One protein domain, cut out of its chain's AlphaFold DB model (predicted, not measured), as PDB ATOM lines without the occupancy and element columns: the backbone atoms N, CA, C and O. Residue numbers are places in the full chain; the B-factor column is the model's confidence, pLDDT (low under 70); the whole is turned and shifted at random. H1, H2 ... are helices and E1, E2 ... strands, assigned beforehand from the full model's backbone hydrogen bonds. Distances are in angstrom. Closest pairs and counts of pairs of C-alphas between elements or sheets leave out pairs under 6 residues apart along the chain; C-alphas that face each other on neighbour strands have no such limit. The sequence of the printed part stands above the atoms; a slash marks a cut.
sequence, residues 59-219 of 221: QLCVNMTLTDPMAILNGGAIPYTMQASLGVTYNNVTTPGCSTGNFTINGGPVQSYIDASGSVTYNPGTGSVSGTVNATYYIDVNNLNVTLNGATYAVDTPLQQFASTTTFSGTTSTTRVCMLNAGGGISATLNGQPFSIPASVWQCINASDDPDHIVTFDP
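AT A GLANCE: This is residues 59 to 219 of the 221 residues of an uncharacterized protein of Desulfovibrionales bacterium GWA2_65_9 (UniProt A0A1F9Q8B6). What would one see first? A long, twisted sheet arches over like an open trough: four long strands, E2, E3, E4 and E5, run side by side as antiparallel hairpins and bend along their length. The short strand E1 lies along the E2 side, while beyond E5 the sheet splits into two short branches, E6 with E9 and the hairpin of E7 and E8, and it does not close into a barrel. What is it made of? The printed part has 161 residues and is mostly strand, with nine named strands and two named helices: along the chain E1 comes first, then H1, then E2 through E8, then H2 and last E9; the sheet is branched and mixed, E6 and E9 being its one parallel pair and its other neighbour pairs antiparallel. The whole is loose, with a radius of gyration of the C-alphas of 19.4 A, and elongated, spanning 60 by 32 by 31 A.

IN THESE COORDINATES: Where are the long strands? E2 covers residues 77 to 95, 42.3 A from first to last C-alpha, E3 residues 103 to 123, 45.8 A, E4 residues 128 to 148, 45.3 A, and E5 residues 151 to 169, 45.4 A. E2 bends by 108 degrees at residue 92, E3 by 100 at 107, E4 by 94 at 143 and E5 by 79 at 158. C-alpha 77 stands at (179.002, 232.019, 282.111) and C-alpha 95 at (146.407, 212.132, 300.255). Where are the shorter elements? E1 is residues 59 to 64, E6 residues 172 to 179, 23.3 A long, E7 residues 185 to 190, E8 residues 193 to 198 and E9 residues 213 to 218. H1 is residues 71 to 74 and H2 residues 199 to 203. C-alpha 59 is at (171.610, 222.158, 304.906) and C-alpha 218 at (167.590, 207.177, 280.109).

HOW THE PARTS SIT: How do the long strands pair? E2 to E6 form a meander, each strand the antiparallel neighbour of the one before. N 84 and O 114 of E2 and E3 are 2.9 A apart, N 113 and O 138 of E3 and E4 2.8 A, and N 137 and O 162 of E4 and E5 2.8 A, each within hydrogen-bond range. What lies at the edges? E1 is an edge strand, antiparallel to E2, with N 61 and O 83 at 2.8 A. On the other side of E5 from E4 lie both E6, beside residues 162 to 169, with N 165 and O 176 at 2.9 A, and E7, beside residues 154 to 157, with N 189 and O 156 at 2.8 A. E6 and E7 are apart, but only just, their closest C-alphas being 8.1 A apart. Which strands end the branches? E9 is parallel to E6 at 20 degrees, with N 216 and O 175 at 2.8 A. The hairpin of E7 and E8 has N 188 and O 195 at 2.8 A. Where are the helices? H1 is on the sheet, over none of its strands, at a height of 4.1 A, only just above the sheet's level; its closest C-alphas to E3 are those of Ile 72 and Tyr 122, 6.1 A apart. H2 stands at the sheet's level; the C-alphas of Gln 203 and Phe 217, the closest of H2 and E9, are 6.8 A apart. H1 is too short for an O i to N i+4 pair, and H2 has 0 of 1 within range, but 2 of 2 O i to N i+3 pairs.

THE WHOLE: How far does it reach? The two C-alphas farthest apart are those of Met 70 and Gly 150, 60.7 A. Is it unbroken? The printed part, residues 59 to 219, has no cut, and no link is long. Where is confidence low? The mean pLDDT of the printed part is 75.7, and 46 residues are under 70: 64 to 75, 97 to 101, 180 to 186, 197 to 215 and 217 to 219.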
ATOM      1  N   GLN A  59     171.018 220.903 305.360       81.94
ATOM      2  CA  GLN A  59     171.610 222.158 304.906       81.94
ATOM      3  C   GLN A  59     171.587 222.281 303.389       81.94
ATOM      4  O   GLN A  59     171.542 221.292 302.660       81.94
ATOM      5  N   LEU A  60     171.662 223.523 302.925       79.19
ATOM      6  CA  LEU A  60     171.897 223.877 301.536       79.19
ATOM      7  C   LEU A  60     173.179 224.701 301.468       79.19
ATOM      8  O   LEU A  60     173.266 225.774 302.059       79.19
ATOM      9  N   CYS A  61     174.164 224.193 300.746       78.12
ATOM     10  CA  CYS A  61     175.423 224.854 300.465       78.12
ATOM     11  C   CYS A  61     175.450 225.281 299.004       78.12
ATOM     12  O   CYS A  61     175.236 224.462 298.115       78.12
ATOM     13  N   VAL A  62     175.750 226.547 298.743       78.75
ATOM     14  CA  VAL A  62     175.953 227.058 297.387       78.75
ATOM     15  C   VAL A  62     177.293 227.771 297.342       78.75
ATOM     16  O   VAL A  62     177.609 228.586 298.204       78.75
ATOM     17  N   ASN A  63     178.084 227.469 296.321       75.69
ATOM     18  CA  ASN A  63     179.294 228.205 296.003       75.69
ATOM     19  C   ASN A  63     179.185 228.701 294.563       75.69
ATOM     20  O   ASN A  63     179.011 227.912 293.638       75.69
ATOM     21  N   MET A  64     179.276 230.010 294.378       69.56
ATOM     22  CA  MET A  64     179.278 230.635 293.062       69.56
ATOM     23  C   MET A  64     180.630 231.293 292.859       69.56
ATOM     24  O   MET A  64     181.057 232.115 293.669       69.56
ATOM     25  N   THR A  65     181.305 230.945 291.768       66.19
ATOM     26  CA  THR A  65     182.589 231.566 291.448       66.19
ATOM     27  C   THR A  65     182.368 232.628 290.386       66.19
ATOM     28  O   THR A  65     182.177 232.328 289.212       66.19
ATOM     29  N   LEU A  66     182.417 233.892 290.800       62.31
ATOM     30  CA  LEU A  66     182.496 235.024 289.881       62.31
ATOM     31  C   LEU A  66     183.969 235.236 289.514       62.31
ATOM     32  O   LEU A  66     184.673 236.002 290.168       62.31
ATOM     33  N   THR A  67     184.457 234.509 288.505       62.28
ATOM     34  CA  THR A  67     185.835 234.657 287.995       62.28
ATOM     35  C   THR A  67     186.066 235.996 287.299       62.28
ATOM     36  O   THR A  67     187.184 236.500 287.317       62.28
ATOM     37  N   ASP A  68     185.017 236.583 286.719       62.09
ATOM     38  CA  ASP A  68     185.037 237.926 286.144       62.09
ATOM     39  C   ASP A  68     183.758 238.678 286.569       62.09
ATOM     40  O   ASP A  68     182.658 238.272 286.187       62.09
ATOM     41  N   PRO A  69     183.854 239.766 287.356       59.00
ATOM     42  CA  PRO A  69     182.693 240.561 287.755       59.00
ATOM     43  C   PRO A  69     181.981 241.229 286.566       59.00
ATOM     44  O   PRO A  69     180.805 241.575 286.681       59.00
ATOM     45  N   MET A  70     182.648 241.365 285.415       61.16
ATOM     46  CA  MET A  70     182.053 241.845 284.165       61.16
ATOM     47  C   MET A  70     181.415 240.726 283.335       61.16
ATOM     48  O   MET A  70     180.715 241.031 282.370       61.16
ATOM     49  N   ALA A  71     181.576 239.448 283.708       63.44
ATOM     50  CA  ALA A  71     180.977 238.326 282.983       63.44
ATOM     51  C   ALA A  71     179.456 238.481 282.868       63.44
ATOM     52  O   ALA A  71     178.906 238.287 281.793       63.44
ATOM     53  N   ILE A  72     178.777 238.935 283.924       62.66
ATOM     54  CA  ILE A  72     177.322 239.164 283.907       62.66
ATOM     55  C   ILE A  72     176.927 240.197 282.842       62.66
ATOM     56  O   ILE A  72     175.923 240.038 282.153       62.66
ATOM     57  N   LEU A  73     177.730 241.252 282.696       60.66
ATOM     58  CA  LEU A  73     177.476 242.349 281.761       60.66
ATOM     59  C   LEU A  73     177.879 242.004 280.322       60.66
ATOM     60  O   LEU A  73     177.352 242.594 279.383       60.66
ATOM     61  N   ASN A  74     178.771 241.029 280.148       67.69
ATOM     62  CA  ASN A  74     179.280 240.587 278.851       67.69
ATOM     63  C   ASN A  74     178.646 239.272 278.364       67.69
ATOM     64  O   ASN A  74     179.080 238.728 277.351       67.69
ATOM     65  N   GLY A  75     177.649 238.734 279.076       66.38
ATOM     66  CA  GLY A  75     177.047 237.439 278.743       66.38
ATOM     67  C   GLY A  75     177.982 236.243 278.946       66.38
ATOM     68  O   GLY A  75     177.859 235.233 278.261       66.38
ATOM     69  N   GLY A  76     178.938 236.360 279.863       73.44
ATOM     70  CA  GLY A  76     179.804 235.278 280.310       73.44
ATOM     71  C   GLY A  76     179.095 234.322 281.271       73.44
ATOM     72  O   GLY A  76     178.193 234.703 282.020       73.44
ATOM     73  N   ALA A  77     179.532 233.065 281.252       76.94
ATOM     74  CA  ALA A  77     179.002 232.019 282.111       76.94
ATOM     75  C   ALA A  77     179.555 232.131 283.543       76.94
ATOM     76  O   ALA A  77     180.759 232.288 283.748       76.94
ATOM     77  N   ILE A  78     178.675 231.998 284.532       78.56
ATOM     78  CA  ILE A  78     178.989 231.996 285.961       78.56
ATOM     79  C   ILE A  78     178.921 230.553 286.460       78.56
ATOM     80  O   ILE A  78     177.814 230.007 286.558       78.56
ATOM     81  N   PRO A  79     180.060 229.911 286.760       82.06
ATOM     82  CA  PRO A  79     180.061 228.572 287.319       82.06
ATOM     83  C   PRO A  79     179.583 228.572 288.774       82.06
ATOM     84  O   PRO A  79     179.875 229.483 289.559       82.06
ATOM     85  N   TYR A  80     178.889 227.505 289.148       78.81
ATOM     86  CA  TYR A  80     178.466 227.270 290.520       78.81
ATOM     87  C   TYR A  80     178.529 225.788 290.882       78.81
ATOM     88  O   TYR A  80     178.458 224.905 290.023       78.81
ATOM     89  N   THR A  81     178.612 225.531 292.179       81.81
ATOM     90  CA  THR A  81     178.369 224.229 292.794       81.81
ATOM     91  C   THR A  81     177.319 224.381 293.884       81.81
ATOM     92  O   THR A  81     177.249 225.409 294.558       81.81
ATOM     93  N   MET A  82     176.505 223.358 294.080       81.12
ATOM     94  CA  MET A  82     175.441 223.325 295.068       81.12
ATOM     95  C   MET A  82     175.394 221.944 295.704       81.12
ATOM     96  O   MET A  82     175.424 220.942 295.004       81.12
ATOM     97  N   GLN A  83     175.252 221.899 297.020       81.88
ATOM     98  CA  GLN A  83     175.015 220.673 297.763       81.88
ATOM     99  C   GLN A  83     173.803 220.856 298.662       81.88
ATOM    100  O   GLN A  83     173.671 221.888 299.312       81.88
ATOM    101  N   ALA A  84     172.923 219.867 298.718       80.12
ATOM    102  CA  ALA A  84     171.757 219.899 299.591       80.12
ATOM    103  C   ALA A  84     171.600 218.560 300.302       80.12
ATOM    104  O   ALA A  84     171.693 217.515 299.667       80.12
ATOM    105  N   SER A  85     171.328 218.588 301.602       82.38
ATOM    106  CA  SER A  85     171.029 217.414 302.424       82.38
ATOM    107  C   SER A  85     169.730 217.627 303.187       82.38
ATOM    108  O   SER A  85     169.528 218.671 303.812       82.38
ATOM    109  N   LEU A  86     168.846 216.630 303.167       83.00
ATOM    110  CA  LEU A  86     167.590 216.670 303.909       83.00
ATOM    111  C   LEU A  86     167.071 215.266 304.232       83.00
ATOM    112  O   LEU A  86     166.947 214.423 303.345       83.00
ATOM    113  N   GLY A  87     166.724 215.037 305.497       84.06
ATOM    114  CA  GLY A  87     165.926 213.900 305.942       84.06
ATOM    115  C   GLY A  87     164.460 214.302 306.082       84.06
ATOM    116  O   GLY A  87     164.153 215.380 306.598       84.06
ATOM    117  N   VAL A  88     163.539 213.445 305.648       84.69
ATOM    118  CA  VAL A  88     162.095 213.699 305.726       84.69
ATOM    119  C   VAL A  88     161.375 212.533 306.392       84.69
ATOM    120  O   VAL A  88     161.431 211.403 305.909       84.69
ATOM    121  N   THR A  89     160.654 212.816 307.475       88.56
ATOM    122  CA  THR A  89     159.765 211.861 308.150       88.56
ATOM    123  C   THR A  89     158.312 212.254 307.918       88.56
ATOM    124  O   THR A  89     157.943 213.422 308.053       88.56
ATOM    125  N   TYR A  90     157.478 211.272 307.592       87.81
ATOM    126  CA  TYR A  90     156.050 211.442 307.356       87.81
ATOM    127  C   TYR A  90     155.263 210.974 308.577       87.81
ATOM    128  O   TYR A  90     155.467 209.863 309.058       87.81
ATOM    129  N   ASN A  91     154.322 211.791 309.037       91.94
ATOM    130  CA  ASN A  91     153.429 211.479 310.147       91.94
ATOM    131  C   ASN A  91     151.994 211.389 309.627       91.94
ATOM    132  O   ASN A  91     151.306 212.404 309.494       91.94
ATOM    133  N   ASN A  92     151.553 210.166 309.327       91.69
ATOM    134  CA  ASN A  92     150.207 209.847 308.830       91.69
ATOM    135  C   ASN A  92     149.738 210.744 307.671       91.69
ATOM    136  O   ASN A  92     148.573 211.150 307.612       91.69
ATOM    137  N   VAL A  93     150.645 211.058 306.742       86.94
ATOM    138  CA  VAL A  93     150.346 211.903 305.587       86.94
ATOM    139  C   VAL A  93     149.366 211.181 304.686       86.94
ATOM    140  O   VAL A  93     149.731 210.223 304.016       86.94
ATOM    141  N   THR A  94     148.123 211.644 304.655       84.19
ATOM    142  CA  THR A  94     147.066 211.038 303.848       84.19
ATOM    143  C   THR A  94     146.730 211.955 302.692       84.19
ATOM    144  O   THR A  94     146.398 213.120 302.892       84.19
ATOM    145  N   THR A  95     146.817 211.432 301.474       80.31
ATOM    146  CA  THR A  95     146.407 212.132 300.255       80.31
ATOM    147  C   THR A  95     145.188 211.418 299.665       80.31
ATOM    148  O   THR A  95     145.205 210.186 299.560       80.31
ATOM    149  N   PRO A  96     144.133 212.149 299.261       73.81
ATOM    150  CA  PRO A  96     143.027 211.550 298.527       73.81
ATOM    151  C   PRO A  96     143.546 210.957 297.217       73.81
ATOM    152  O   PRO A  96     144.205 211.653 296.441       73.81
ATOM    153  N   GLY A  97     143.279 209.676 296.973       64.88
ATOM    154  CA  GLY A  97     143.612 209.056 295.695       64.88
ATOM    155  C   GLY A  97     142.637 209.493 294.606       64.88
ATOM    156  O   GLY A  97     141.458 209.727 294.868       64.88
ATOM    157  N   CYS A  98     143.118 209.581 293.366       51.03
ATOM    158  CA  CYS A  98     142.287 209.967 292.225       51.03
ATOM    159  C   CYS A  98     141.260 208.889 291.821       51.03
ATOM    160  O   CYS A  98     140.293 209.214 291.138       51.03
ATOM    161  N   SER A  99     141.445 207.621 292.219       50.72
ATOM    162  CA  SER A  99     140.545 206.520 291.821       50.72
ATOM    163  C   SER A  99     140.552 205.282 292.732       50.72
ATOM    164  O   SER A  99     139.551 204.575 292.791       50.72
ATOM    165  N   THR A 100     141.635 205.009 293.464       56.97
ATOM    166  CA  THR A 100     141.840 203.739 294.191       56.97
ATOM    167  C   THR A 100     141.905 203.905 295.711       56.97
ATOM    168  O   THR A 100     142.731 203.260 296.348       56.97
ATOM    169  N   GLY A 101     141.081 204.787 296.284       63.94
ATOM    170  CA  GLY A 101     141.059 205.052 297.728       63.94
ATOM    171  C   GLY A 101     142.180 205.977 298.212       63.94
ATOM    172  O   GLY A 101     143.048 206.396 297.447       63.94
ATOM    173  N   ASN A 102     142.134 206.347 299.492       74.81
ATOM    174  CA  ASN A 102     143.154 207.204 300.094       74.81
ATOM    175  C   ASN A 102     144.481 206.452 300.215       74.81
ATOM    176  O   ASN A 102     144.514 205.257 300.520       74.81
ATOM    177  N   PHE A 103     145.567 207.185 300.016       83.88
ATOM    178  CA  PHE A 103     146.922 206.707 300.237       83.88
ATOM    179  C   PHE A 103     147.493 207.422 301.458       83.88
ATOM    180  O   PHE A 103     147.429 208.652 301.536       83.88
ATOM    181  N   THR A 104     148.043 206.655 302.395       85.75
ATOM    182  CA  THR A 104     148.665 207.176 303.615       85.75
ATOM    183  C   THR A 104     150.140 206.791 303.658       85.75
ATOM    184  O   THR A 104     150.488 205.641 303.411       85.75
ATOM    185  N   ILE A 105     151.000 207.746 304.001       89.31
ATOM    186  CA  ILE A 105     152.430 207.550 304.243       89.31
ATOM    187  C   ILE A 105     152.713 207.809 305.717       89.31
ATOM    188  O   ILE A 105     152.307 208.837 306.263       89.31
ATOM    189  N   ASN A 106     153.458 206.916 306.355       91.12
ATOM    190  CA  ASN A 106     153.922 207.099 307.721       91.12
ATOM    191  C   ASN A 106     155.332 206.522 307.909       91.12
ATOM    192  O   ASN A 106     155.639 205.466 307.369       91.12
ATOM    193  N   GLY A 107     156.176 207.168 308.708       89.81
ATOM    194  CA  GLY A 107     157.547 206.724 308.967       89.81
ATOM    195  C   GLY A 107     158.585 207.403 308.073       89.81
ATOM    196  O   GLY A 107     158.480 208.597 307.779       89.81
ATOM    197  N   GLY A 108     159.620 206.659 307.689       84.38
ATOM    198  CA  GLY A 108     160.882 207.218 307.202       84.38
ATOM    199  C   GLY A 108     162.005 207.122 308.257       84.38
ATOM    200  O   GLY A 108     161.836 206.453 309.281       84.38
ATOM    201  N   PRO A 109     163.137 207.821 308.055       85.88
ATOM    202  CA  PRO A 109     163.295 208.936 307.127       85.88
ATOM    203  C   PRO A 109     163.525 208.509 305.674       85.88
ATOM    204  O   PRO A 109     164.152 207.489 305.390       85.88
ATOM    205  N   VAL A 110     163.057 209.357 304.759       85.50
ATOM    206  CA  VAL A 110     163.605 209.461 303.406       85.50
ATOM    207  C   VAL A 110     164.815 210.381 303.496       85.50
ATOM    208  O   VAL A 110     164.663 211.562 303.812       85.50
ATOM    209  N   GLN A 111     166.008 209.847 303.273       86.75
ATOM    210  CA  GLN A 111     167.249 210.612 303.348       86.75
ATOM    211  C   GLN A 111     167.674 210.982 301.943       86.75
ATOM    212  O   GLN A 111     167.776 210.116 301.083       86.75
ATOM    213  N   SER A 112     167.881 212.268 301.693       84.00
ATOM    214  CA  SER A 112     168.216 212.784 300.371       84.00
ATOM    215  C   SER A 112     169.455 213.660 300.436       84.00
ATOM    216  O   SER A 112     169.573 214.532 301.301       84.00
ATOM    217  N   TYR A 113     170.360 213.449 299.489       83.25
ATOM    218  CA  TYR A 113     171.513 214.298 299.248       83.25
ATOM    219  C   TYR A 113     171.631 214.606 297.757       83.25
ATOM    220  O   TYR A 113     171.375 213.755 296.906       83.25
ATOM    221  N   ILE A 114     172.003 215.837 297.439       83.75
ATOM    222  CA  ILE A 114     172.200 216.320 296.079       83.75
ATOM    223  C   ILE A 114     173.562 216.986 296.037       83.75
ATOM    224  O   ILE A 114     173.847 217.831 296.881       83.75
ATOM    225  N   ASP A 115     174.355 216.642 295.032       83.69
ATOM    226  CA  ASP A 115     175.561 217.368 294.652       83.69
ATOM    227  C   ASP A 115     175.421 217.807 293.200       83.69
ATOM    228  O   ASP A 115     175.190 216.988 292.311       83.69
ATOM    229  N   ALA A 116     175.492 219.106 292.956       79.62
ATOM    230  CA  ALA A 116     175.232 219.701 291.663       79.62
ATOM    231  C   ALA A 116     176.308 220.713 291.290       79.62
ATOM    232  O   ALA A 116     176.833 221.451 292.119       79.62
ATOM    233  N   SER A 117     176.594 220.793 290.001       85.25
ATOM    234  CA  SER A 117     177.478 221.788 289.410       85.25
ATOM    235  C   SER A 117     176.876 222.293 288.114       85.25
ATOM    236  O   SER A 117     176.088 221.606 287.468       85.25
ATOM    237  N   GLY A 118     177.216 223.507 287.721       86.50
ATOM    238  CA  GLY A 118     176.627 224.074 286.526       86.50
ATOM    239  C   GLY A 118     177.183 225.431 286.179       86.50
ATOM    240  O   GLY A 118     178.139 225.918 286.787       86.50
ATOM    241  N   SER A 119     176.552 226.044 285.190       83.00
ATOM    242  CA  SER A 119     176.864 227.401 284.774       83.00
ATOM    243  C   SER A 119     175.603 228.142 284.371       83.00
ATOM    244  O   SER A 119     174.788 227.590 283.631       83.00
ATOM    245  N   VAL A 120     175.485 229.402 284.781       81.12
ATOM    246  CA  VAL A 120     174.396 230.300 284.372       81.12
ATOM    247  C   VAL A 120     174.959 231.440 283.536       81.12
ATOM    248  O   VAL A 120     175.981 232.016 283.884       81.12
ATOM    249  N   THR A 121     174.279 231.790 282.454       81.62
ATOM    250  CA  THR A 121     174.598 232.923 281.585       81.62
ATOM    251  C   THR A 121     173.386 233.839 281.489       81.62
ATOM    252  O   THR A 121     172.280 233.377 281.203       81.62
ATOM    253  N   TYR A 122     173.592 235.138 281.695       79.62
ATOM    254  CA  TYR A 122     172.576 236.168 281.491       79.62
ATOM    255  C   TYR A 122     172.888 236.957 280.223       79.62
ATOM    256  O   TYR A 122     173.988 237.479 280.080       79.62
ATOM    257  N   ASN A 123     171.934 237.053 279.299       75.25
ATOM    258  CA  ASN A 123     172.055 237.896 278.119       75.25
ATOM    259  C   ASN A 123     171.387 239.255 278.393       75.25
ATOM    260  O   ASN A 123     170.156 239.328 278.394       75.25
ATOM    261  N   PRO A 124     172.154 240.342 278.587       70.12
ATOM    262  CA  PRO A 124     171.588 241.656 278.880       70.12
ATOM    263  C   PRO A 124     170.844 242.278 277.690       70.12
ATOM    264  O   PRO A 124     169.953 243.096 277.893       70.12
ATOM    265  N   GLY A 125     171.170 241.889 276.450       76.56
ATOM    266  CA  GLY A 125     170.521 242.412 275.244       76.56
ATOM    267  C   GLY A 125     169.103 241.879 275.032       76.56
ATOM    268  O   GLY A 125     168.268 242.564 274.449       76.56
ATOM    269  N   THR A 126     168.818 240.672 275.522       76.00
ATOM    270  CA  THR A 126     167.498 240.019 275.422       76.00
ATOM    271  C   THR A 126     166.806 239.847 276.774       76.00
ATOM    272  O   THR A 126     165.642 239.462 276.817       76.00
ATOM    273  N   GLY A 127     167.516 240.084 277.882       71.88
ATOM    274  CA  GLY A 127     167.063 239.793 279.242       71.88
ATOM    275  C   GLY A 127     166.932 238.297 279.555       71.88
ATOM    276  O   GLY A 127     166.357 237.946 280.582       71.88
ATOM    277  N   SER A 128     167.424 237.408 278.685       79.19
ATOM    278  CA  SER A 128     167.227 235.962 278.823       79.19
ATOM    279  C   SER A 128     168.327 235.296 279.645       79.19
ATOM    280  O   SER A 128     169.494 235.679 279.590       79.19
ATOM    281  N   VAL A 129     167.957 234.246 280.374       79.00
ATOM    282  CA  VAL A 129     168.874 233.419 281.164       79.00
ATOM    283  C   VAL A 129     169.014 232.055 280.495       79.00
ATOM    284  O   VAL A 129     168.039 231.499 279.993       79.00
ATOM    285  N   SER A 130     170.227 231.517 280.457       82.69
ATOM    286  CA  SER A 130     170.503 230.170 279.957       82.69
ATOM    287  C   SER A 130     171.561 229.489 280.805       82.69
ATOM    288  O   SER A 130     172.277 230.151 281.557       82.69
ATOM    289  N   GLY A 131     171.669 228.172 280.714       85.56
ATOM    290  CA  GLY A 131     172.667 227.467 281.491       85.56
ATOM    291  C   GLY A 131     172.510 225.965 281.503       85.56
ATOM    292  O   GLY A 131     171.652 225.386 280.836       85.56
ATOM    293  N   THR A 132     173.389 225.353 282.285       84.56
ATOM    294  CA  THR A 132     173.436 223.911 282.495       84.56
ATOM    295  C   THR A 132     173.538 223.603 283.979       84.56
ATOM    296  O   THR A 132     174.175 224.346 284.728       84.56
ATOM    297  N   VAL A 133     172.913 222.505 284.391       83.44
ATOM    298  CA  VAL A 133     173.007 221.918 285.728       83.44
ATOM    299  C   VAL A 133     173.283 220.436 285.554       83.44
ATOM    300  O   VAL A 133     172.482 219.736 284.948       83.44
ATOM    301  N   ASN A 134     174.388 219.952 286.094       85.06
ATOM    302  CA  ASN A 134     174.667 218.536 286.260       85.06
ATOM    303  C   ASN A 134     174.523 218.209 287.738       85.06
ATOM    304  O   ASN A 134     175.205 218.817 288.560       85.06
ATOM    305  N   ALA A 135     173.649 217.277 288.082       80.94
ATOM    306  CA  ALA A 135     173.388 216.917 289.465       80.94
ATOM    307  C   ALA A 135     173.489 215.410 289.661       80.94
ATOM    308  O   ALA A 135     173.057 214.634 288.818       80.94
ATOM    309  N   THR A 136     174.044 215.001 290.793       82.12
ATOM    310  CA  THR A 136     173.984 213.636 291.300       82.12
ATOM    311  C   THR A 136     173.114 213.633 292.545       82.12
ATOM    312  O   THR A 136     173.320 214.427 293.461       82.12
ATOM    313  N   TYR A 137     172.139 212.738 292.573       81.56
ATOM    314  CA  TYR A 137     171.188 212.575 293.659       81.56
ATOM    315  C   TYR A 137     171.444 211.241 294.327       81.56
ATOM    316  O   TYR A 137     171.603 210.222 293.655       81.56
ATOM    317  N   TYR A 138     171.418 211.260 295.647       82.38
ATOM    318  CA  TYR A 138     171.503 210.095 296.500       82.38
ATOM    319  C   TYR A 138     170.254 210.066 297.362       82.38
ATOM    320  O   TYR A 138     169.908 211.069 297.990       82.38
ATOM    321  N   ILE A 139     169.567 208.934 297.380       83.31
ATOM    322  CA  ILE A 139     168.371 208.758 298.198       83.31
ATOM    323  C   ILE A 139     168.364 207.373 298.817       83.31
ATOM    324  O   ILE A 139     168.649 206.382 298.149       83.31
ATOM    325  N   ASP A 140     168.013 207.303 300.088       83.00
ATOM    326  CA  ASP A 140     167.585 206.063 300.712       83.00
ATOM    327  C   ASP A 140     166.261 206.270 301.439       83.00
ATOM    328  O   ASP A 140     165.825 207.394 301.716       83.00
ATOM    329  N   VAL A 141     165.594 205.154 301.689       84.94
ATOM    330  CA  VAL A 141     164.307 205.118 302.360       84.94
ATOM    331  C   VAL A 141     164.389 204.009 303.382       84.94
ATOM    332  O   VAL A 141     164.654 202.865 303.019       84.94
ATOM    333  N   ASN A 142     164.148 204.352 304.643       83.81
ATOM    334  CA  ASN A 142     164.118 203.390 305.736       83.81
ATOM    335  C   ASN A 142     162.759 203.440 306.435       83.81
ATOM    336  O   ASN A 142     162.288 204.516 306.800       83.81
ATOM    337  N   ASN A 143     162.155 202.278 306.667       85.56
ATOM    338  CA  ASN A 143     160.915 202.073 307.410       85.56
ATOM    339  C   ASN A 143     159.765 202.986 306.959       85.56
ATOM    340  O   ASN A 143     159.033 203.545 307.788       85.56
ATOM    341  N   LEU A 144     159.597 203.175 305.649       87.00
ATOM    342  CA  LEU A 144     158.481 203.948 305.121       87.00
ATOM    343  C   LEU A 144     157.262 203.040 304.986       87.00
ATOM    344  O   LEU A 144     157.240 202.126 304.174       87.00
ATOM    345  N   ASN A 145     156.221 203.302 305.762       88.44
ATOM    346  CA  ASN A 145     154.965 202.579 305.650       88.44
ATOM    347  C   ASN A 145     154.044 203.291 304.670       88.44
ATOM    348  O   ASN A 145     153.671 204.450 304.865       88.44
ATOM    349  N   VAL A 146     153.652 202.564 303.635       86.25
ATOM    350  CA  VAL A 146     152.657 202.985 302.662       86.25
ATOM    351  C   VAL A 146     151.390 202.183 302.902       86.25
ATOM    352  O   VAL A 146     151.385 200.966 302.750       86.25
ATOM    353  N   THR A 147     150.302 202.860 303.250       84.62
ATOM    354  CA  THR A 147     148.979 202.248 303.356       84.62
ATOM    355  C   THR A 147     148.149 202.612 302.134       84.62
ATOM    356  O   THR A 147     147.918 203.788 301.845       84.62
ATOM    357  N   LEU A 148     147.672 201.593 301.428       83.00
ATOM    358  CA  LEU A 148     146.787 201.715 300.277       83.00
ATOM    359  C   LEU A 148     145.633 200.726 300.445       83.00
ATOM    360  O   LEU A 148     145.860 199.537 300.659       83.00
ATOM    361  N   ASN A 149     144.391 201.208 300.343       79.88
ATOM    362  CA  ASN A 149     143.185 200.372 300.457       79.88
ATOM    363  C   ASN A 149     143.131 199.503 301.728       79.88
ATOM    364  O   ASN A 149     142.680 198.362 301.696       79.88
ATOM    365  N   GLY A 150     143.611 200.039 302.854       79.88
ATOM    366  CA  GLY A 150     143.626 199.342 304.146       79.88
ATOM    367  C   GLY A 150     144.743 198.307 304.313       79.88
ATOM    368  O   GLY A 150     144.897 197.772 305.407       79.88
ATOM    369  N   ALA A 151     145.551 198.054 303.279       84.81
ATOM    370  CA  ALA A 151     146.767 197.257 303.381       84.81
ATOM    371  C   ALA A 151     147.975 198.169 303.604       84.81
ATOM    372  O   ALA A 151     148.124 199.170 302.904       84.81
ATOM    373  N   THR A 152     148.838 197.812 304.555       88.12
ATOM    374  CA  THR A 152     150.081 198.535 304.848       88.12
ATOM    375  C   THR A 152     151.277 197.748 304.340       88.12
ATOM    376  O   THR A 152     151.378 196.540 304.560       88.12
ATOM    377  N   TYR A 153     152.189 198.457 303.691       86.06
ATOM    378  CA  TYR A 153     153.421 197.928 303.144       86.06
ATOM    379  C   TYR A 153     154.604 198.696 303.723       86.06
ATOM    380  O   TYR A 153     154.666 199.918 303.585       86.06
ATOM    381  N   ALA A 154     155.539 197.986 304.344       87.88
ATOM    382  CA  ALA A 154     156.836 198.537 304.701       87.88
ATOM    383  C   ALA A 154     157.708 198.594 303.442       87.88
ATOM    384  O   ALA A 154     157.867 197.585 302.750       87.88
ATOM    385  N   VAL A 155     158.222 199.778 303.140       84.19
ATOM    386  CA  VAL A 155     159.068 200.075 301.991       84.19
ATOM    387  C   VAL A 155     160.419 200.538 302.506       84.19
ATOM    388  O   VAL A 155     160.515 201.536 303.225       84.19
ATOM    389  N   ASP A 156     161.456 199.843 302.060       84.75
ATOM    390  CA  ASP A 156     162.839 200.261 302.229       84.75
ATOM    391  C   ASP A 156     163.519 200.277 300.868       84.75
ATOM    392  O   ASP A 156     163.227 199.451 299.996       84.75
ATOM    393  N   THR A 157     164.449 201.200 300.678       82.06
ATOM    394  CA  THR A 157     165.333 201.202 299.517       82.06
ATOM    395  C   THR A 157     166.769 201.350 300.002       82.06
ATOM    396  O   THR A 157     167.043 202.297 300.746       82.06
ATOM    397  N   PRO A 158     167.710 200.495 299.559       84.25
ATOM    398  CA  PRO A 158     169.124 200.787 299.741       84.25
ATOM    399  C   PRO A 158     169.472 202.095 299.023       84.25
ATOM    400  O   PRO A 158     168.699 202.565 298.183       84.25
ATOM    401  N   LEU A 159     170.651 202.648 299.312       83.56
ATOM    402  CA  LEU A 159     171.136 203.870 298.677       83.56
ATOM    403  C   LEU A 159     171.008 203.789 297.147       83.56
ATOM    404  O   LEU A 159     171.628 202.947 296.495       83.56
ATOM    405  N   GLN A 160     170.175 204.659 296.590       80.31
ATOM    406  CA  GLN A 160     169.985 204.829 295.159       80.31
ATOM    407  C   GLN A 160     170.759 206.046 294.681       80.31
ATOM    408  O   GLN A 160     170.782 207.071 295.364       80.31
ATOM    409  N   GLN A 161     171.334 205.940 293.485       81.25
ATOM    410  CA  GLN A 161     172.059 207.026 292.849       81.25
ATOM    411  C   GLN A 161     171.459 207.352 291.477       81.25
ATOM    412  O   GLN A 161     171.221 206.471 290.646       81.25
ATOM    413  N   PHE A 162     171.256 208.642 291.233       77.12
ATOM    414  CA  PHE A 162     170.782 209.183 289.962       77.12
ATOM    415  C   PHE A 162     171.704 210.306 289.529       77.12
ATOM    416  O   PHE A 162     172.205 211.049 290.368       77.12
ATOM    417  N   ALA A 163     171.877 210.474 288.229       81.19
ATOM    418  CA  ALA A 163     172.451 211.680 287.660       81.19
ATOM    419  C   ALA A 163     171.392 212.410 286.838       81.19
ATOM    420  O   ALA A 163     170.493 211.792 286.272       81.19
ATOM    421  N   SER A 164     171.491 213.726 286.745       80.38
ATOM    422  CA  SER A 164     170.731 214.500 285.782       80.38
ATOM    423  C   SER A 164     171.598 215.556 285.122       80.38
ATOM    424  O   SER A 164     172.540 216.077 285.719       80.38
ATOM    425  N   THR A 165     171.240 215.880 283.886       83.31
ATOM    426  CA  THR A 165     171.725 217.059 283.181       83.31
ATOM    427  C   THR A 165     170.517 217.864 282.735       83.31
ATOM    428  O   THR A 165     169.741 217.417 281.889       83.31
ATOM    429  N   THR A 166     170.364 219.059 283.288       82.50
ATOM    430  CA  THR A 166     169.367 220.042 282.876       82.50
ATOM    431  C   THR A 166     170.040 221.128 282.057       82.50
ATOM    432  O   THR A 166     171.014 221.728 282.498       82.50
ATOM    433  N   THR A 167     169.503 221.413 280.878       82.31
ATOM    434  CA  THR A 167     169.834 222.606 280.091       82.31
ATOM    435  C   THR A 167     168.610 223.505 280.063       82.31
ATOM    436  O   THR A 167     167.506 223.018 279.839       82.31
ATOM    437  N   PHE A 168     168.786 224.800 280.290       81.50
ATOM    438  CA  PHE A 168     167.699 225.776 280.223       81.50
ATOM    439  C   PHE A 168     168.085 226.963 279.347       81.50
ATOM    440  O   PHE A 168     169.252 227.350 279.270       81.50
ATOM    441  N   SER A 169     167.092 227.528 278.670       81.44
ATOM    442  CA  SER A 169     167.231 228.687 277.796       81.44
ATOM    443  C   SER A 169     165.916 229.457 277.753       81.44
ATOM    444  O   SER A 169     164.903 228.964 277.247       81.44
ATOM    445  N   GLY A 170     165.932 230.681 278.276       78.06
ATOM    446  CA  GLY A 170     164.728 231.487 278.438       78.06
ATOM    447  C   GLY A 170     163.760 230.812 279.406       78.06
ATOM    448  O   GLY A 170     164.118 230.551 280.551       78.06
ATOM    449  N   THR A 171     162.547 230.533 278.940       73.56
ATOM    450  CA  THR A 171     161.510 229.830 279.711       73.56
ATOM    451  C   THR A 171     161.589 228.313 279.579       73.56
ATOM    452  O   THR A 171     160.973 227.611 280.367       73.56
ATOM    453  N   THR A 172     162.355 227.804 278.611       75.31
ATOM    454  CA  THR A 172     162.403 226.369 278.316       75.31
ATOM    455  C   THR A 172     163.514 225.662 279.079       75.31
ATOM    456  O   THR A 172     164.603 226.209 279.284       75.31
ATOM    457  N   SER A 173     163.270 224.412 279.455       76.44
ATOM    458  CA  SER A 173     164.265 223.518 280.023       76.44
ATOM    459  C   SER A 173     164.107 222.091 279.511       76.44
ATOM    460  O   SER A 173     163.010 221.583 279.280       76.44
ATOM    461  N   THR A 174     165.236 221.419 279.337       75.88
ATOM    462  CA  THR A 174     165.309 219.995 279.024       75.88
ATOM    463  C   THR A 174     166.178 219.329 280.070       75.88
ATOM    464  O   THR A 174     167.329 219.715 280.264       75.88
ATOM    465  N   THR A 175     165.634 218.325 280.743       76.31
ATOM    466  CA  THR A 175     166.329 217.540 281.758       76.31
ATOM    467  C   THR A 175     166.442 216.102 281.290       76.31
ATOM    468  O   THR A 175     165.439 215.448 281.017       76.31
ATOM    469  N   ARG A 176     167.664 215.584 281.237       75.19
ATOM    470  CA  ARG A 176     167.925 214.153 281.091       75.19
ATOM    471  C   ARG A 176     168.238 213.582 282.462       75.19
ATOM    472  O   ARG A 176     169.095 214.125 283.149       75.19
ATOM    473  N   VAL A 177     167.553 212.516 282.852       72.56
ATOM    474  CA  VAL A 177     167.783 211.798 284.111       72.56
ATOM    475  C   VAL A 177     168.313 210.408 283.791       72.56
ATOM    476  O   VAL A 177     167.723 209.681 282.995       72.56
ATOM    477  N   CYS A 178     169.412 210.054 284.440       73.69
ATOM    478  CA  CYS A 178     170.117 208.793 284.329       73.69
ATOM    479  C   CYS A 178     170.032 208.048 285.662       73.69
ATOM    480  O   CYS A 178     170.373 208.590 286.716       73.69
ATOM    481  N   MET A 179     169.590 206.797 285.622       71.06
ATOM    482  CA  MET A 179     169.668 205.904 286.775       71.06
ATOM    483  C   MET A 179     171.029 205.221 286.770       71.06
ATOM    484  O   MET A 179     171.322 204.476 285.845       71.06
ATOM    485  N   LEU A 180     171.846 205.448 287.799       67.88
ATOM    486  CA  LEU A 180     173.215 204.915 287.838       67.88
ATOM    487  C   LEU A 180     173.291 203.498 288.427       67.88
ATOM    488  O   LEU A 180     174.358 202.888 288.466       67.88
ATOM    489  N   ASN A 181     172.155 202.953 288.866       64.06
ATOM    490  CA  ASN A 181     172.074 201.590 289.368       64.06
ATOM    491  C   ASN A 181     171.896 200.592 288.218       64.06
ATOM    492  O   ASN A 181     170.895 200.603 287.499       64.06
ATOM    493  N   ALA A 182     172.875 199.697 288.080       48.44
ATOM    494  CA  ALA A 182     172.886 198.626 287.092       48.44
ATOM    495  C   ALA A 182     171.687 197.682 287.303       48.44
ATOM    496  O   ALA A 182     171.638 196.950 288.289       48.44
ATOM    497  N   GLY A 183     170.713 197.691 286.385       54.53
ATOM    498  CA  GLY A 183     169.599 196.730 286.415       54.53
ATOM    499  C   GLY A 183     168.246 197.207 285.882       54.53
ATOM    500  O   GLY A 183     167.312 196.411 285.858       54.53
ATOM    501  N   GLY A 184     168.104 198.464 285.443       55.00
ATOM    502  CA  GLY A 184     166.861 198.949 284.817       55.00
ATOM    503  C   GLY A 184     165.683 199.160 285.786       55.00
ATOM    504  O   GLY A 184     164.534 199.262 285.353       55.00
ATOM    505  N   GLY A 185     165.954 199.241 287.091       62.75
ATOM    506  CA  GLY A 185     164.963 199.474 288.141       62.75
ATOM    507  C   GLY A 185     165.610 199.896 289.459       62.75
ATOM    508  O   GLY A 185     166.822 199.777 289.634       62.75
ATOM    509  N   ILE A 186     164.798 200.395 290.389       69.69
ATOM    510  CA  ILE A 186     165.239 200.678 291.760       69.69
ATOM    511  C   ILE A 186     165.009 199.434 292.598       69.69
ATOM    512  O   ILE A 186     163.882 198.939 292.685       69.69
ATOM    513  N   SER A 187     166.077 198.953 293.225       75.88
ATOM    514  CA  SER A 187     165.960 197.905 294.233       75.88
ATOM    515  C   SER A 187     165.239 198.467 295.452       75.88
ATOM    516  O   SER A 187     165.589 199.530 295.952       75.88
ATOM    517  N   ALA A 188     164.238 197.747 295.927       81.25
ATOM    518  CA  ALA A 188     163.491 198.041 297.133       81.25
ATOM    519  C   ALA A 188     163.222 196.731 297.880       81.25
ATOM    520  O   ALA A 188     163.366 195.637 297.328       81.25
ATOM    521  N   THR A 189     162.788 196.826 299.126       82.44
ATOM    522  CA  THR A 189     162.108 195.725 299.796       82.44
ATOM    523  C   THR A 189     160.697 196.138 300.153       82.44
ATOM    524  O   THR A 189     160.475 197.228 300.672       82.44
ATOM    525  N   LEU A 190     159.748 195.248 299.880       84.88
ATOM    526  CA  LEU A 190     158.355 195.378 300.270       84.88
ATOM    527  C   LEU A 190     158.070 194.327 301.341       84.88
ATOM    528  O   LEU A 190     158.133 193.130 301.060       84.88
ATOM    529  N   ASN A 191     157.796 194.753 302.574       86.88
ATOM    530  CA  ASN A 191     157.644 193.856 303.728       86.88
ATOM    531  C   ASN A 191     158.839 192.887 303.881       86.88
ATOM    532  O   ASN A 191     158.665 191.694 304.134       86.88
ATOM    533  N   GLY A 192     160.058 193.390 303.657       83.06
ATOM    534  CA  GLY A 192     161.300 192.611 303.720       83.06
ATOM    535  C   GLY A 192     161.564 191.681 302.528       83.06
ATOM    536  O   GLY A 192     162.604 191.028 302.498       83.06
ATOM    537  N   GLN A 193     160.668 191.610 301.537       85.56
ATOM    538  CA  GLN A 193     160.889 190.843 300.307       85.56
ATOM    539  C   GLN A 193     161.478 191.736 299.210       85.56
ATOM    540  O   GLN A 193     160.963 192.838 299.016       85.56
ATOM    541  N   PRO A 194     162.510 191.292 298.467       84.62
ATOM    542  CA  PRO A 194     163.047 192.052 297.344       84.62
ATOM    543  C   PRO A 194     161.956 192.410 296.331       84.62
ATOM    544  O   PRO A 194     161.182 191.561 295.893       84.62
ATOM    545  N   PHE A 195     161.916 193.677 295.948       80.94
ATOM    546  CA  PHE A 195     161.004 194.231 294.963       80.94
ATOM    547  C   PHE A 195     161.789 195.169 294.047       80.94
ATOM    548  O   PHE A 195     162.611 195.952 294.511       80.94
ATOM    549  N   SER A 196     161.551 195.103 292.739       74.94
ATOM    550  CA  SER A 196     162.159 196.038 291.790       74.94
ATOM    551  C   SER A 196     161.092 196.996 291.300       74.94
ATOM    552  O   SER A 196     160.132 196.570 290.657       74.94
ATOM    553  N   ILE A 197     161.265 198.288 291.571       68.31
ATOM    554  CA  ILE A 197     160.402 199.324 291.004       68.31
ATOM    555  C   ILE A 197     160.788 199.478 289.525       68.31
ATOM    556  O   ILE A 197     161.940 199.832 289.244       68.31
ATOM    557  N   PRO A 198     159.875 199.222 288.569       65.88
ATOM    558  CA  PRO A 198     160.189 199.327 287.148       65.88
ATOM    559  C   PRO A 198     160.551 200.761 286.744       65.88
ATOM    560  O   PRO A 198     159.898 201.711 287.182       65.88
ATOM    561  N   ALA A 199     161.519 200.927 285.836       61.31
ATOM    562  CA  ALA A 199     161.884 202.240 285.287       61.31
ATOM    563  C   ALA A 199     160.692 202.995 284.659       61.31
ATOM    564  O   ALA A 199     160.648 204.222 284.694       61.31
ATOM    565  N   SER A 200     159.686 202.284 284.137       59.12
ATOM    566  CA  SER A 200     158.482 202.889 283.554       59.12
ATOM    567  C   SER A 200     157.641 203.683 284.558       59.12
ATOM    568  O   SER A 200     156.980 204.636 284.163       59.12
ATOM    569  N   VAL A 201     157.689 203.351 285.854       59.38
ATOM    570  CA  VAL A 201     156.986 204.113 286.905       59.38
ATOM    571  C   VAL A 201     157.554 205.532 287.026       59.38
ATOM    572  O   VAL A 201     156.816 206.473 287.305       59.38
ATOM    573  N   TRP A 202     158.846 205.719 286.743       54.25
ATOM    574  CA  TRP A 202     159.500 207.027 286.796       54.25
ATOM    575  C   TRP A 202     159.096 207.942 285.638       54.25
ATOM    576  O   TRP A 202     159.043 209.156 285.817       54.25
ATOM    577  N   GLN A 203     158.688 207.380 284.495       51.38
ATOM    578  CA  GLN A 203     158.150 208.163 283.375       51.38
ATOM    579  C   GLN A 203     156.855 208.901 283.753       51.38
ATOM    580  O   GLN A 203     156.574 209.957 283.196       51.38
ATOM    581  N   CYS A 204     156.106 208.402 284.743       49.03
ATOM    582  CA  CYS A 204     154.900 209.052 285.262       49.03
ATOM    583  C   CYS A 204     155.185 210.269 286.165       49.03
ATOM    584  O   CYS A 204     154.250 210.976 286.531       49.03
ATOM    585  N   ILE A 205     156.445 210.521 286.544       51.47
ATOM    586  CA  ILE A 205     156.859 211.716 287.309       51.47
ATOM    587  C   ILE A 205     157.125 212.906 286.372       51.47
ATOM    588  O   ILE A 205     157.262 214.045 286.819       51.47
ATOM    589  N   ASN A 206     157.140 212.665 285.061       47.19
ATOM    590  CA  ASN A 206     157.122 213.730 284.075       47.19
ATOM    591  C   ASN A 206     155.720 214.353 284.065       47.19
ATOM    592  O   ASN A 206     154.745 213.679 283.731       47.19
ATOM    593  N   ALA A 207     155.596 215.621 284.456       48.31
ATOM    594  CA  ALA A 207     154.357 216.350 284.234       48.31
ATOM    595  C   ALA A 207     154.237 216.554 282.717       48.31
ATOM    596  O   ALA A 207     154.853 217.460 282.172       48.31
ATOM    597  N   SER A 208     153.492 215.687 282.024       49.91
ATOM    598  CA  SER A 208     153.376 215.695 280.555       49.91
ATOM    599  C   SER A 208     152.724 216.952 279.970       49.91
ATOM    600  O   SER A 208     152.525 217.042 278.761       49.91
ATOM    601  N   ASP A 209     152.365 217.903 280.826       54.41
ATOM    602  CA  ASP A 209     151.427 218.974 280.535       54.41
ATOM    603  C   ASP A 209     152.145 220.323 280.375       54.41
ATOM    604  O   ASP A 209     151.505 221.312 280.019       54.41
ATOM    605  N   ASP A 210     153.456 220.372 280.642       61.78
ATOM    606  CA  ASP A 210     154.265 221.582 280.534       61.78
ATOM    607  C   ASP A 210     155.210 221.506 279.318       61.78
ATOM    608  O   ASP A 210     156.261 220.859 279.384       61.78
ATOM    609  N   PRO A 211     154.854 222.132 278.179       64.69
ATOM    610  CA  PRO A 211     155.662 222.076 276.960       64.69
ATOM    611  C   PRO A 211     157.026 222.763 277.108       64.69
ATOM    612  O   PRO A 211     157.922 222.499 276.304       64.69
ATOM    613  N   ASP A 212     157.204 223.603 278.131       68.62
ATOM    614  CA  ASP A 212     158.454 224.309 278.397       68.62
ATOM    615  C   ASP A 212     159.409 223.490 279.287       68.62
ATOM    616  O   ASP A 212     160.572 223.861 279.455       68.62
ATOM    617  N   HIS A 213     158.976 222.342 279.820       63.75
ATOM    618  CA  HIS A 213     159.760 221.515 280.737       63.75
ATOM    619  C   HIS A 213     159.753 220.039 280.321       63.75
ATOM    620  O   HIS A 213     158.879 219.259 280.689       63.75
ATOM    621  N   ILE A 214     160.786 219.619 279.586       67.56
ATOM    622  CA  ILE A 214     160.890 218.247 279.067       67.56
ATOM    623  C   ILE A 214     161.818 217.419 279.957       67.56
ATOM    624  O   ILE A 214     163.020 217.682 280.012       67.56
ATOM    625  N   VAL A 215     161.297 216.374 280.608       68.19
ATOM    626  CA  VAL A 215     162.115 215.371 281.314       68.19
ATOM    627  C   VAL A 215     162.216 214.090 280.485       68.19
ATOM    628  O   VAL A 215     161.208 213.505 280.103       68.19
ATOM    629  N   THR A 216     163.434 213.628 280.213       70.50
ATOM    630  CA  THR A 216     163.690 212.345 279.543       70.50
ATOM    631  C   THR A 216     164.450 211.418 280.480       70.50
ATOM    632  O   THR A 216     165.494 211.793 281.011       70.50
ATOM    633  N   PHE A 217     163.939 210.203 280.665       69.56
ATOM    634  CA  PHE A 217     164.608 209.158 281.436       69.56
ATOM    635  C   PHE A 217     165.423 208.266 280.507       69.56
ATOM    636  O   PHE A 217     164.882 207.736 279.536       69.56
ATOM    637  N   ASP A 218     166.700 208.081 280.826       69.00
ATOM    638  CA  ASP A 218     167.590 207.177 280.109       69.00
ATOM    639  C   ASP A 218     168.162 206.116 281.068       69.00
ATOM    640  O   ASP A 218     168.917 206.453 281.984       69.00
ATOM    641  N   PRO A 219     167.782 204.836 280.903       62.81
ATOM    642  CA  PRO A 219     168.259 203.749 281.750       62.81
ATOM    643  C   PRO A 219     169.676 203.256 281.401       62.81
ATOM    644  O   PRO A 219     170.161 202.374 282.103       62.81
TER     645      PRO A 219